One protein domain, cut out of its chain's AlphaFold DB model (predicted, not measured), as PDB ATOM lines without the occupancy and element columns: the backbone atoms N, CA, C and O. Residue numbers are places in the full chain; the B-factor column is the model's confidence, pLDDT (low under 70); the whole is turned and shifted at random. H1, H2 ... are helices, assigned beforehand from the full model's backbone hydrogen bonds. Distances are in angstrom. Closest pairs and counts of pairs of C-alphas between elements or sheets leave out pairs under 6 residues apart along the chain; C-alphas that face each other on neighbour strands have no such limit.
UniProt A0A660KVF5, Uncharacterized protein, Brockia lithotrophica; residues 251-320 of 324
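Overview. This is residues 251 to 320 of the 324 residues of an uncharacterized protein of Brockia lithotrophica (UniProt A0A660KVF5). A small, loose group of three helices has a fourth helix on an arm at one end and a long loop at the other. H1 crosses H3, H2 lies loosely beside H3, residues 275 to 294 loop out and back, and residues 307 to 320, which include H4, stick out free of the body. The printed part has 70 residues with four named helices in the order H1, H2, H3, H4 and no named strand, and its class is all helix. It is loose, with a radius of gyration of the C-alphas of 15.2 A, and its elongated outline spans 49 by 27 by 22 A.

Along the chain. H1, residues 251 to 263, begins at C-alpha 251 (-24.402, 56.521, 8.769) and is 18.1 A long. H2 holds residues 268 to 274 and is 10.1 A long. H3 holds residues 295 to 301 and is 10.0 A long. H4, residues 310 to 319, is 14.4 A long and ends at C-alpha 319 (-26.330, 42.172, 35.704).

Arrangement. H1 touches H3 with residues 253 to 257 alone, about perpendicular at 80 degrees; their closest C-alphas, of Arg 253 and Leu 300, are 5.7 A apart. H2 and H3 only just touch, with 3 pairs of C-alphas within 8 A, the closest being those of Phe 272 and Val 298 at 7.5 A. They run the same way at a tilt of 36 degrees, only just steep. H4 is apart from H1, H2 and H3, and H1 is apart from H2. Residues 280 to 281 pair with residues 287 to 288, antiparallel. In H1, H2, H3 and H4 every O i to N i+4 pair is within hydrogen-bond range.

Size, cuts and confidence. The C-alphas of Glu 284 and Asp 318 are the two farthest apart, at 49.9 A. The printed part has no cut. The link from H2 to H3 is long, with 20 residues. The mean pLDDT of the printed part is 77.4; residue 278, residues 283 to 284 and residues 308 to 320 are under 70.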
ATOM      1  N   VAL A 251     -25.290  55.443   9.249       83.62
ATOM      2  CA  VAL A 251     -24.402  56.521   8.769       83.62
ATOM      3  C   VAL A 251     -23.365  56.897   9.824       83.62
ATOM      4  O   VAL A 251     -22.209  57.187   9.507       83.62
ATOM      5  N   GLN A 252     -23.738  56.865  11.103       80.50
ATOM      6  CA  GLN A 252     -22.795  57.134  12.190       80.50
ATOM      7  C   GLN A 252     -21.762  56.027  12.320       80.50
ATOM      8  O   GLN A 252     -20.565  56.307  12.436       80.50
ATOM      9  N   ARG A 253     -22.237  54.779  12.261       84.88
ATOM     10  CA  ARG A 253     -21.394  53.585  12.273       84.88
ATOM     11  C   ARG A 253     -20.416  53.619  11.102       84.88
ATOM     12  O   ARG A 253     -19.221  53.446  11.309       84.88
ATOM     13  N   TRP A 254     -20.888  53.977   9.910       86.44
ATOM     14  CA  TRP A 254     -20.063  54.159   8.719       86.44
ATOM     15  C   TRP A 254     -19.010  55.262   8.892       86.44
ATOM     16  O   TRP A 254     -17.821  55.028   8.697       86.44
ATOM     17  N   ARG A 255     -19.401  56.461   9.348       86.75
ATOM     18  CA  ARG A 255     -18.456  57.568   9.605       86.75
ATOM     19  C   ARG A 255     -17.411  57.230  10.665       86.75
ATOM     20  O   ARG A 255     -16.320  57.800  10.654       86.75
ATOM     21  N   ARG A 256     -17.755  56.378  11.631       86.94
ATOM     22  CA  ARG A 256     -16.818  55.860  12.631       86.94
ATOM     23  C   ARG A 256     -15.895  54.810  12.019       86.94
ATOM     24  O   ARG A 256     -14.694  54.907  12.239       86.94
ATOM     25  N   ALA A 257     -16.439  53.883  11.228       88.19
ATOM     26  CA  ALA A 257     -15.678  52.877  10.493       88.19
ATOM     27  C   ALA A 257     -14.614  53.538   9.613       88.19
ATOM     28  O   ALA A 257     -13.437  53.271   9.802       88.19
ATOM     29  N   MET A 258     -15.001  54.475   8.743       90.31
ATOM     30  CA  MET A 258     -14.067  55.162   7.842       90.31
ATOM     31  C   MET A 258     -12.975  55.933   8.590       90.31
ATOM     32  O   MET A 258     -11.818  55.908   8.183       90.31
ATOM     33  N   ARG A 259     -13.317  56.595   9.706       88.81
ATOM     34  CA  ARG A 259     -12.318  57.268  10.550       88.81
ATOM     35  C   ARG A 259     -11.338  56.276  11.161       88.81
ATOM     36  O   ARG A 259     -10.146  56.498  11.052       88.81
ATOM     37  N   ARG A 260     -11.819  55.170  11.731       88.00
ATOM     38  CA  ARG A 260     -10.952  54.137  12.316       88.00
ATOM     39  C   ARG A 260     -10.075  53.441  11.288       88.00
ATOM     40  O   ARG A 260      -8.896  53.287  11.546       88.00
ATOM     41  N   LEU A 261     -10.625  53.071  10.132       89.44
ATOM     42  CA  LEU A 261      -9.836  52.499   9.038       89.44
ATOM     43  C   LEU A 261      -8.696  53.436   8.627       89.44
ATOM     44  O   LEU A 261      -7.584  52.978   8.421       89.44
ATOM     45  N   ARG A 262      -8.968  54.745   8.541       91.56
ATOM     46  CA  ARG A 262      -7.954  55.752   8.209       91.56
ATOM     47  C   ARG A 262      -6.946  55.966   9.339       91.56
ATOM     48  O   ARG A 262      -5.760  56.047   9.070       91.56
ATOM     49  N   ASP A 263      -7.419  56.122  10.572       91.00
ATOM     50  CA  ASP A 263      -6.583  56.516  11.710       91.00
ATOM     51  C   ASP A 263      -5.723  55.342  12.227       91.00
ATOM     52  O   ASP A 263      -4.627  55.570  12.726       91.00
ATOM     53  N   GLU A 264      -6.213  54.102  12.114       90.94
ATOM     54  CA  GLU A 264      -5.495  52.869  12.484       90.94
ATOM     55  C   GLU A 264      -4.843  52.172  11.267       90.94
ATOM     56  O   GLU A 264      -4.252  51.114  11.441       90.94
ATOM     57  N   GLU A 265      -4.978  52.729  10.054       89.19
ATOM     58  CA  GLU A 265      -4.477  52.165   8.780       89.19
ATOM     59  C   GLU A 265      -4.832  50.679   8.552       89.19
ATOM     60  O   GLU A 265      -4.077  49.922   7.946       89.19
ATOM     61  N   LEU A 266      -6.009  50.254   9.026       86.25
ATOM     62  CA  LEU A 266      -6.405  48.844   9.038       86.25
ATOM     63  C   LEU A 266      -6.617  48.284   7.629       86.25
ATOM     64  O   LEU A 266      -7.406  48.805   6.833       86.25
ATOM     65  N   THR A 267      -5.995  47.140   7.376       85.00
ATOM     66  CA  THR A 267      -6.208  46.332   6.176       85.00
ATOM     67  C   THR A 267      -7.487  45.499   6.273       85.00
ATOM     68  O   THR A 267      -8.023  45.234   7.354       85.00
ATOM     69  N   ALA A 268      -7.993  45.041   5.123       80.88
ATOM     70  CA  ALA A 268      -9.142  44.136   5.087       80.88
ATOM     71  C   ALA A 268      -8.867  42.847   5.881       80.88
ATOM     72  O   ALA A 268      -9.719  42.402   6.643       80.88
ATOM     73  N   GLU A 269      -7.666  42.286   5.759       83.44
ATOM     74  CA  GLU A 269      -7.249  41.101   6.506       83.44
ATOM     75  C   GLU A 269      -7.354  41.313   8.024       83.44
ATOM     76  O   GLU A 269      -7.990  40.518   8.719       83.44
ATOM     77  N   GLU A 270      -6.793  42.407   8.541       85.44
ATOM     78  CA  GLU A 270      -6.813  42.713   9.974       85.44
ATOM     79  C   GLU A 270      -8.233  42.903  10.501       85.44
ATOM     80  O   GLU A 270      -8.548  42.434  11.595       85.44
ATOM     81  N   VAL A 271      -9.119  43.544   9.731       85.44
ATOM     82  CA  VAL A 271     -10.529  43.705  10.117       85.44
ATOM     83  C   VAL A 271     -11.220  42.346  10.241       85.44
ATOM     84  O   VAL A 271     -11.932  42.114  11.218       85.44
ATOM     85  N   PHE A 272     -11.006  41.435   9.291       85.06
ATOM     86  CA  PHE A 272     -11.630  40.113   9.328       85.06
ATOM     87  C   PHE A 272     -11.052  39.247  10.457       85.06
ATOM     88  O   PHE A 272     -11.817  38.676  11.237       85.06
ATOM     89  N   ARG A 273      -9.720  39.221  10.614       82.69
ATOM     90  CA  ARG A 273      -9.029  38.451  11.664       82.69
ATOM     91  C   ARG A 273      -9.378  38.933  13.069       82.69
ATOM     92  O   ARG A 273      -9.754  38.133  13.923       82.69
ATOM     93  N   ARG A 274      -9.304  40.246  13.318       77.69
ATOM     94  CA  ARG A 274      -9.506  40.853  14.650       77.69
ATOM     95  C   ARG A 274     -10.914  40.636  15.202       77.69
ATOM     96  O   ARG A 274     -11.117  40.754  16.408       77.69
ATOM     97  N   TYR A 275     -11.871  40.317  14.336       74.31
ATOM     98  CA  TYR A 275     -13.271  40.142  14.705       74.31
ATOM     99  C   TYR A 275     -13.822  38.747  14.381       74.31
ATOM    100  O   TYR A 275     -15.034  38.550  14.416       74.31
ATOM    101  N   GLY A 276     -12.936  37.772  14.145       71.88
ATOM    102  CA  GLY A 276     -13.281  36.349  14.126       71.88
ATOM    103  C   GLY A 276     -14.004  35.869  12.868       71.88
ATOM    104  O   GLY A 276     -14.647  34.821  12.909       71.88
ATOM    105  N   PHE A 277     -13.914  36.603  11.758       74.25
ATOM    106  CA  PHE A 277     -14.374  36.081  10.473       74.25
ATOM    107  C   PHE A 277     -13.359  35.056   9.940       74.25
ATOM    108  O   PHE A 277     -12.158  35.258  10.127       74.25
ATOM    109  N   PRO A 278     -13.801  33.957   9.295       69.50
ATOM    110  CA  PRO A 278     -12.884  32.975   8.739       69.50
ATOM    111  C   PRO A 278     -12.052  33.621   7.635       69.50
ATOM    112  O   PRO A 278     -12.587  34.288   6.748       69.50
ATOM    113  N   VAL A 279     -10.745  33.422   7.718       76.25
ATOM    114  CA  VAL A 279      -9.763  33.914   6.763       76.25
ATOM    115  C   VAL A 279      -8.881  32.728   6.402       76.25
ATOM    116  O   VAL A 279      -8.263  32.145   7.290       76.25
ATOM    117  N   GLU A 280      -8.864  32.342   5.130       76.75
ATOM    118  CA  GLU A 280      -8.013  31.250   4.649       76.75
ATOM    119  C   GLU A 280      -6.712  31.846   4.098       76.75
ATOM    120  O   GLU A 280      -6.745  32.771   3.282       76.75
ATOM    121  N   GLU A 281      -5.573  31.346   4.579       77.06
ATOM    122  CA  GLU A 281      -4.262  31.661   4.004       77.06
ATOM    123  C   GLU A 281      -4.053  30.798   2.754       77.06
ATOM    124  O   GLU A 281      -4.178  29.573   2.813       77.06
ATOM    125  N   GLU A 282      -3.757  31.435   1.623       78.25
ATOM    126  CA  GLU A 282      -3.343  30.764   0.389       78.25
ATOM    127  C   GLU A 282      -1.813  30.874   0.207       78.25
ATOM    128  O   GLU A 282      -1.124  31.629   0.904       78.25
ATOM    129  N   GLU A 283      -1.259  30.096  -0.728       63.41
ATOM    130  CA  GLU A 283       0.155  30.201  -1.107       63.41
ATOM    131  C   GLU A 283       0.493  31.634  -1.573       63.41
ATOM    132  O   GLU A 283      -0.363  32.371  -2.061       63.41
ATOM    133  N   GLU A 284       1.750  32.049  -1.395       68.44
ATOM    134  CA  GLU A 284       2.256  33.393  -1.747       68.44
ATOM    135  C   GLU A 284       1.708  34.572  -0.913       68.44
ATOM    136  O   GLU A 284       1.908  35.730  -1.278       68.44
ATOM    137  N   GLY A 285       1.085  34.316   0.244       70.19
ATOM    138  CA  GLY A 285       0.652  35.377   1.166       70.19
ATOM    139  C   GLY A 285      -0.669  36.044   0.772       70.19
ATOM    140  O   GLY A 285      -0.990  37.126   1.266       70.19
ATOM    141  N   TRP A 286      -1.440  35.403  -0.107       74.06
ATOM    142  CA  TRP A 286      -2.805  35.810  -0.410       74.06
ATOM    143  C   TRP A 286      -3.764  35.389   0.694       74.06
ATOM    144  O   TRP A 286      -3.620  34.351   1.340       74.06
ATOM    145  N   VAL A 287      -4.788  36.215   0.879       76.19
ATOM    146  CA  VAL A 287      -5.817  36.008   1.885       76.19
ATOM    147  C   VAL A 287      -7.168  35.859   1.208       76.19
ATOM    148  O   VAL A 287      -7.640  36.770   0.520       76.19
ATOM    149  N   ARG A 288      -7.821  34.720   1.435       78.00
ATOM    150  CA  ARG A 288      -9.137  34.433   0.873       78.00
ATOM    151  C   ARG A 288     -10.233  34.733   1.891       78.00
ATOM    152  O   ARG A 288     -10.280  34.173   2.987       78.00
ATOM    153  N   ILE A 289     -11.149  35.611   1.489       76.31
ATOM    154  CA  ILE A 289     -12.359  35.946   2.244       76.31
ATOM    155  C   ILE A 289     -13.518  35.049   1.757       76.31
ATOM    156  O   ILE A 289     -13.746  34.966   0.544       76.31
ATOM    157  N   PRO A 290     -14.273  34.388   2.658       71.06
ATOM    158  CA  PRO A 290     -15.380  33.513   2.291       71.06
ATOM    159  C   PRO A 290     -16.440  34.211   1.431       71.06
ATOM    160  O   PRO A 290     -16.851  35.346   1.691       71.06
ATOM    161  N   LYS A 291     -16.941  33.498   0.415       71.62
ATOM    162  CA  LYS A 291     -18.059  33.978  -0.407       71.62
ATOM    163  C   LYS A 291     -19.313  34.147   0.457       71.62
ATOM    164  O   LYS A 291     -19.636  33.279   1.258       71.62
ATOM    165  N   GLY A 292     -20.039  35.242   0.239       74.12
ATOM    166  CA  GLY A 292     -21.292  35.541   0.942       74.12
ATOM    167  C   GLY A 292     -21.142  36.418   2.187       74.12
ATOM    168  O   GLY A 292     -22.156  36.817   2.748       74.12
ATOM    169  N   VAL A 293     -19.917  36.774   2.593       77.19
ATOM    170  CA  VAL A 293     -19.700  37.737   3.682       77.19
ATOM    171  C   VAL A 293     -19.784  39.165   3.139       77.19
ATOM    172  O   VAL A 293     -19.011  39.562   2.266       77.19
ATOM    173  N   SER A 294     -20.730  39.953   3.653       82.81
ATOM    174  CA  SER A 294     -20.886  41.361   3.285       82.81
ATOM    175  C   SER A 294     -19.807  42.214   3.953       82.81
ATOM    176  O   SER A 294     -19.828  42.414   5.167       82.81
ATOM    177  N   LEU A 295     -18.888  42.776   3.161       82.81
ATOM    178  CA  LEU A 295     -17.867  43.705   3.665       82.81
ATOM    179  C   LEU A 295     -18.493  44.889   4.417       82.81
ATOM    180  O   LEU A 295     -17.962  45.333   5.431       82.81
ATOM    181  N   TYR A 296     -19.635  45.386   3.941       84.25
ATOM    182  CA  TYR A 296     -20.347  46.478   4.595       84.25
ATOM    183  C   TYR A 296     -20.782  46.097   6.016       84.25
ATOM    184  O   TYR A 296     -20.506  46.834   6.961       84.25
ATOM    185  N   GLU A 297     -21.402  44.926   6.184       84.44
ATOM    186  CA  GLU A 297     -21.840  44.439   7.497       84.44
ATOM    187  C   GLU A 297     -20.654  44.205   8.431       84.44
ATOM    188  O   GLU A 297     -20.686  44.652   9.579       84.44
ATOM    189  N   VAL A 298     -19.568  43.611   7.919       85.69
ATOM    190  CA  VAL A 298     -18.316  43.439   8.668       85.69
ATOM    191  C   VAL A 298     -17.819  44.789   9.175       85.69
ATOM    192  O   VAL A 298     -17.598  44.951  10.371       85.69
ATOM    193  N   LEU A 299     -17.692  45.796   8.309       87.50
ATOM    194  CA  LEU A 299     -17.209  47.119   8.712       87.50
ATOM    195  C   LEU A 299     -18.105  47.779   9.765       87.50
ATOM    196  O   LEU A 299     -17.596  48.405  10.700       87.50
ATOM    197  N   LEU A 300     -19.427  47.644   9.650       86.50
ATOM    198  CA  LEU A 300     -20.352  48.230  10.615       86.50
ATOM    199  C   LEU A 300     -20.314  47.530  11.978       86.50
ATOM    200  O   LEU A 300     -20.370  48.219  13.001       86.50
ATOM    201  N   GLU A 301     -20.244  46.199  12.019       83.56
ATOM    202  CA  GLU A 301     -20.236  45.393  13.253       83.56
ATOM    203  C   GLU A 301     -18.889  45.404  13.986       83.56
ATOM    204  O   GLU A 301     -18.822  45.092  15.178       83.56
ATOM    205  N   THR A 302     -17.826  45.833  13.307       83.50
ATOM    206  CA  THR A 302     -16.460  45.835  13.839       83.50
ATOM    207  C   THR A 302     -15.979  47.256  14.147       83.50
ATOM    208  O   THR A 302     -16.295  47.836  15.190       83.50
ATOM    209  N   VAL A 303     -15.252  47.873  13.220       86.06
ATOM    210  CA  VAL A 303     -14.669  49.211  13.347       86.06
ATOM    211  C   VAL A 303     -15.742  50.294  13.488       86.06
ATOM    212  O   VAL A 303     -15.554  51.252  14.244       86.06
ATOM    213  N   GLY A 304     -16.895  50.111  12.845       82.06
ATOM    214  CA  GLY A 304     -18.052  51.000  12.915       82.06
ATOM    215  C   GLY A 304     -18.911  50.841  14.165       82.06
ATOM    216  O   GLY A 304     -19.793  51.674  14.396       82.06
ATOM    217  N   LYS A 305     -18.661  49.826  15.001       83.81
ATOM    218  CA  LYS A 305     -19.453  49.577  16.206       83.81
ATOM    219  C   LYS A 305     -19.356  50.762  17.159       83.81
ATOM    220  O   LYS A 305     -18.261  51.213  17.524       83.81
ATOM    221  N   LEU A 306     -20.517  51.290  17.536       79.88
ATOM    222  CA  LEU A 306     -20.625  52.395  18.480       79.88
ATOM    223  C   LEU A 306     -20.243  51.907  19.887       79.88
ATOM    224  O   LEU A 306     -20.450  50.735  20.208       79.88
ATOM    225  N   PRO A 307     -19.627  52.769  20.712       74.62
ATOM    226  CA  PRO A 307     -19.322  52.407  22.084       74.62
ATOM    227  C   PRO A 307     -20.639  52.182  22.837       74.62
ATOM    228  O   PRO A 307     -21.630  52.840  22.507       74.62
ATOM    229  N   PRO A 308     -20.651  51.293  23.844       69.88
ATOM    230  CA  PRO A 308     -21.843  51.098  24.647       69.88
ATOM    231  C   PRO A 308     -22.233  52.420  25.310       69.88
ATOM    232  O   PRO A 308     -21.368  53.174  25.782       69.88
ATOM    233  N   THR A 309     -23.528  52.701  25.317       69.69
ATOM    234  CA  THR A 309     -24.105  53.861  25.999       69.69
ATOM    235  C   THR A 309     -23.818  53.797  27.501       69.69
ATOM    236  O   THR A 309     -23.494  52.742  28.044       69.69
ATOM    237  N   PHE A 310     -23.933  54.934  28.197       60.41
ATOM    238  CA  PHE A 310     -23.843  54.972  29.666       60.41
ATOM    239  C   PHE A 310     -24.782  53.939  30.321       60.41
ATOM    240  O   PHE A 310     -24.397  53.253  31.259       60.41
ATOM    241  N   TRP A 311     -25.974  53.778  29.755       57.62
ATOM    242  CA  TRP A 311     -27.018  52.884  30.242       57.62
ATOM    243  C   TRP A 311     -26.710  51.405  29.989       57.62
ATOM    244  O   TRP A 311     -26.801  50.600  30.905       57.62
ATOM    245  N   GLU A 312     -26.231  51.052  28.792       66.56
ATOM    246  CA  GLU A 312     -25.777  49.682  28.490       66.56
ATOM    247  C   GLU A 312     -24.580  49.261  29.358       66.56
ATOM    248  O   GLU A 312     -24.366  48.072  29.591       66.56
ATOM    249  N   LYS A 313     -23.772  50.221  29.831       67.62
ATOM    250  CA  LYS A 313     -22.735  49.951  30.833       67.62
ATOM    251  C   LYS A 313     -23.349  49.678  32.207       67.62
ATOM    252  O   LYS A 313     -22.978  48.685  32.818       67.62
ATOM    253  N   GLN A 314     -24.323  50.485  32.633       62.50
ATOM    254  CA  GLN A 314     -25.052  50.276  33.889       62.50
ATOM    255  C   GLN A 314     -25.759  48.913  33.948       62.50
ATOM    256  O   GLN A 314     -25.623  48.208  34.938       62.50
ATOM    257  N   GLU A 315     -26.449  48.494  32.882       62.06
ATOM    258  CA  GLU A 315     -27.122  47.186  32.833       62.06
ATOM    259  C   GLU A 315     -26.137  46.010  32.922       62.06
ATOM    260  O   GLU A 315     -26.435  44.990  33.545       62.06
ATOM    261  N   ARG A 316     -24.942  46.145  32.331       64.75
ATOM    262  CA  ARG A 316     -23.876  45.132  32.427       64.75
ATOM    263  C   ARG A 316     -23.254  45.071  33.819       64.75
ATOM    264  O   ARG A 316     -22.888  43.988  34.263       64.75
ATOM    265  N   GLU A 317     -23.135  46.212  34.489       60.94
ATOM    266  CA  GLU A 317     -22.627  46.309  35.860       60.94
ATOM    267  C   GLU A 317     -23.649  45.767  36.877       60.94
ATOM    268  O   GLU A 317     -23.279  45.006  37.768       60.94
ATOM    269  N   ASP A 318     -24.939  46.064  36.697       53.97
ATOM    270  CA  ASP A 318     -26.022  45.571  37.560       53.97
ATOM    271  C   ASP A 318     -26.340  44.076  37.309       53.97
ATOM    272  O   ASP A 318     -26.721  43.352  38.231       53.97
ATOM    273  N   GLY A 319     -26.153  43.582  36.078       46.81
ATOM    274  CA  GLY A 319     -26.330  42.172  35.704       46.81
ATOM    275  C   GLY A 319     -25.167  41.247  36.094       46.81
ATOM    276  O   GLY A 319     -25.332  40.030  36.073       46.81
ATOM    277  N   GLY A 320     -24.012  41.803  36.474       43.31
ATOM    278  CA  GLY A 320     -22.823  41.056  36.906       43.31
ATOM    279  C   GLY A 320     -22.795  40.674  38.393       43.31
ATOM    280  O   GLY A 320     -21.834  40.058  38.836       43.31
TER     281      GLY A 320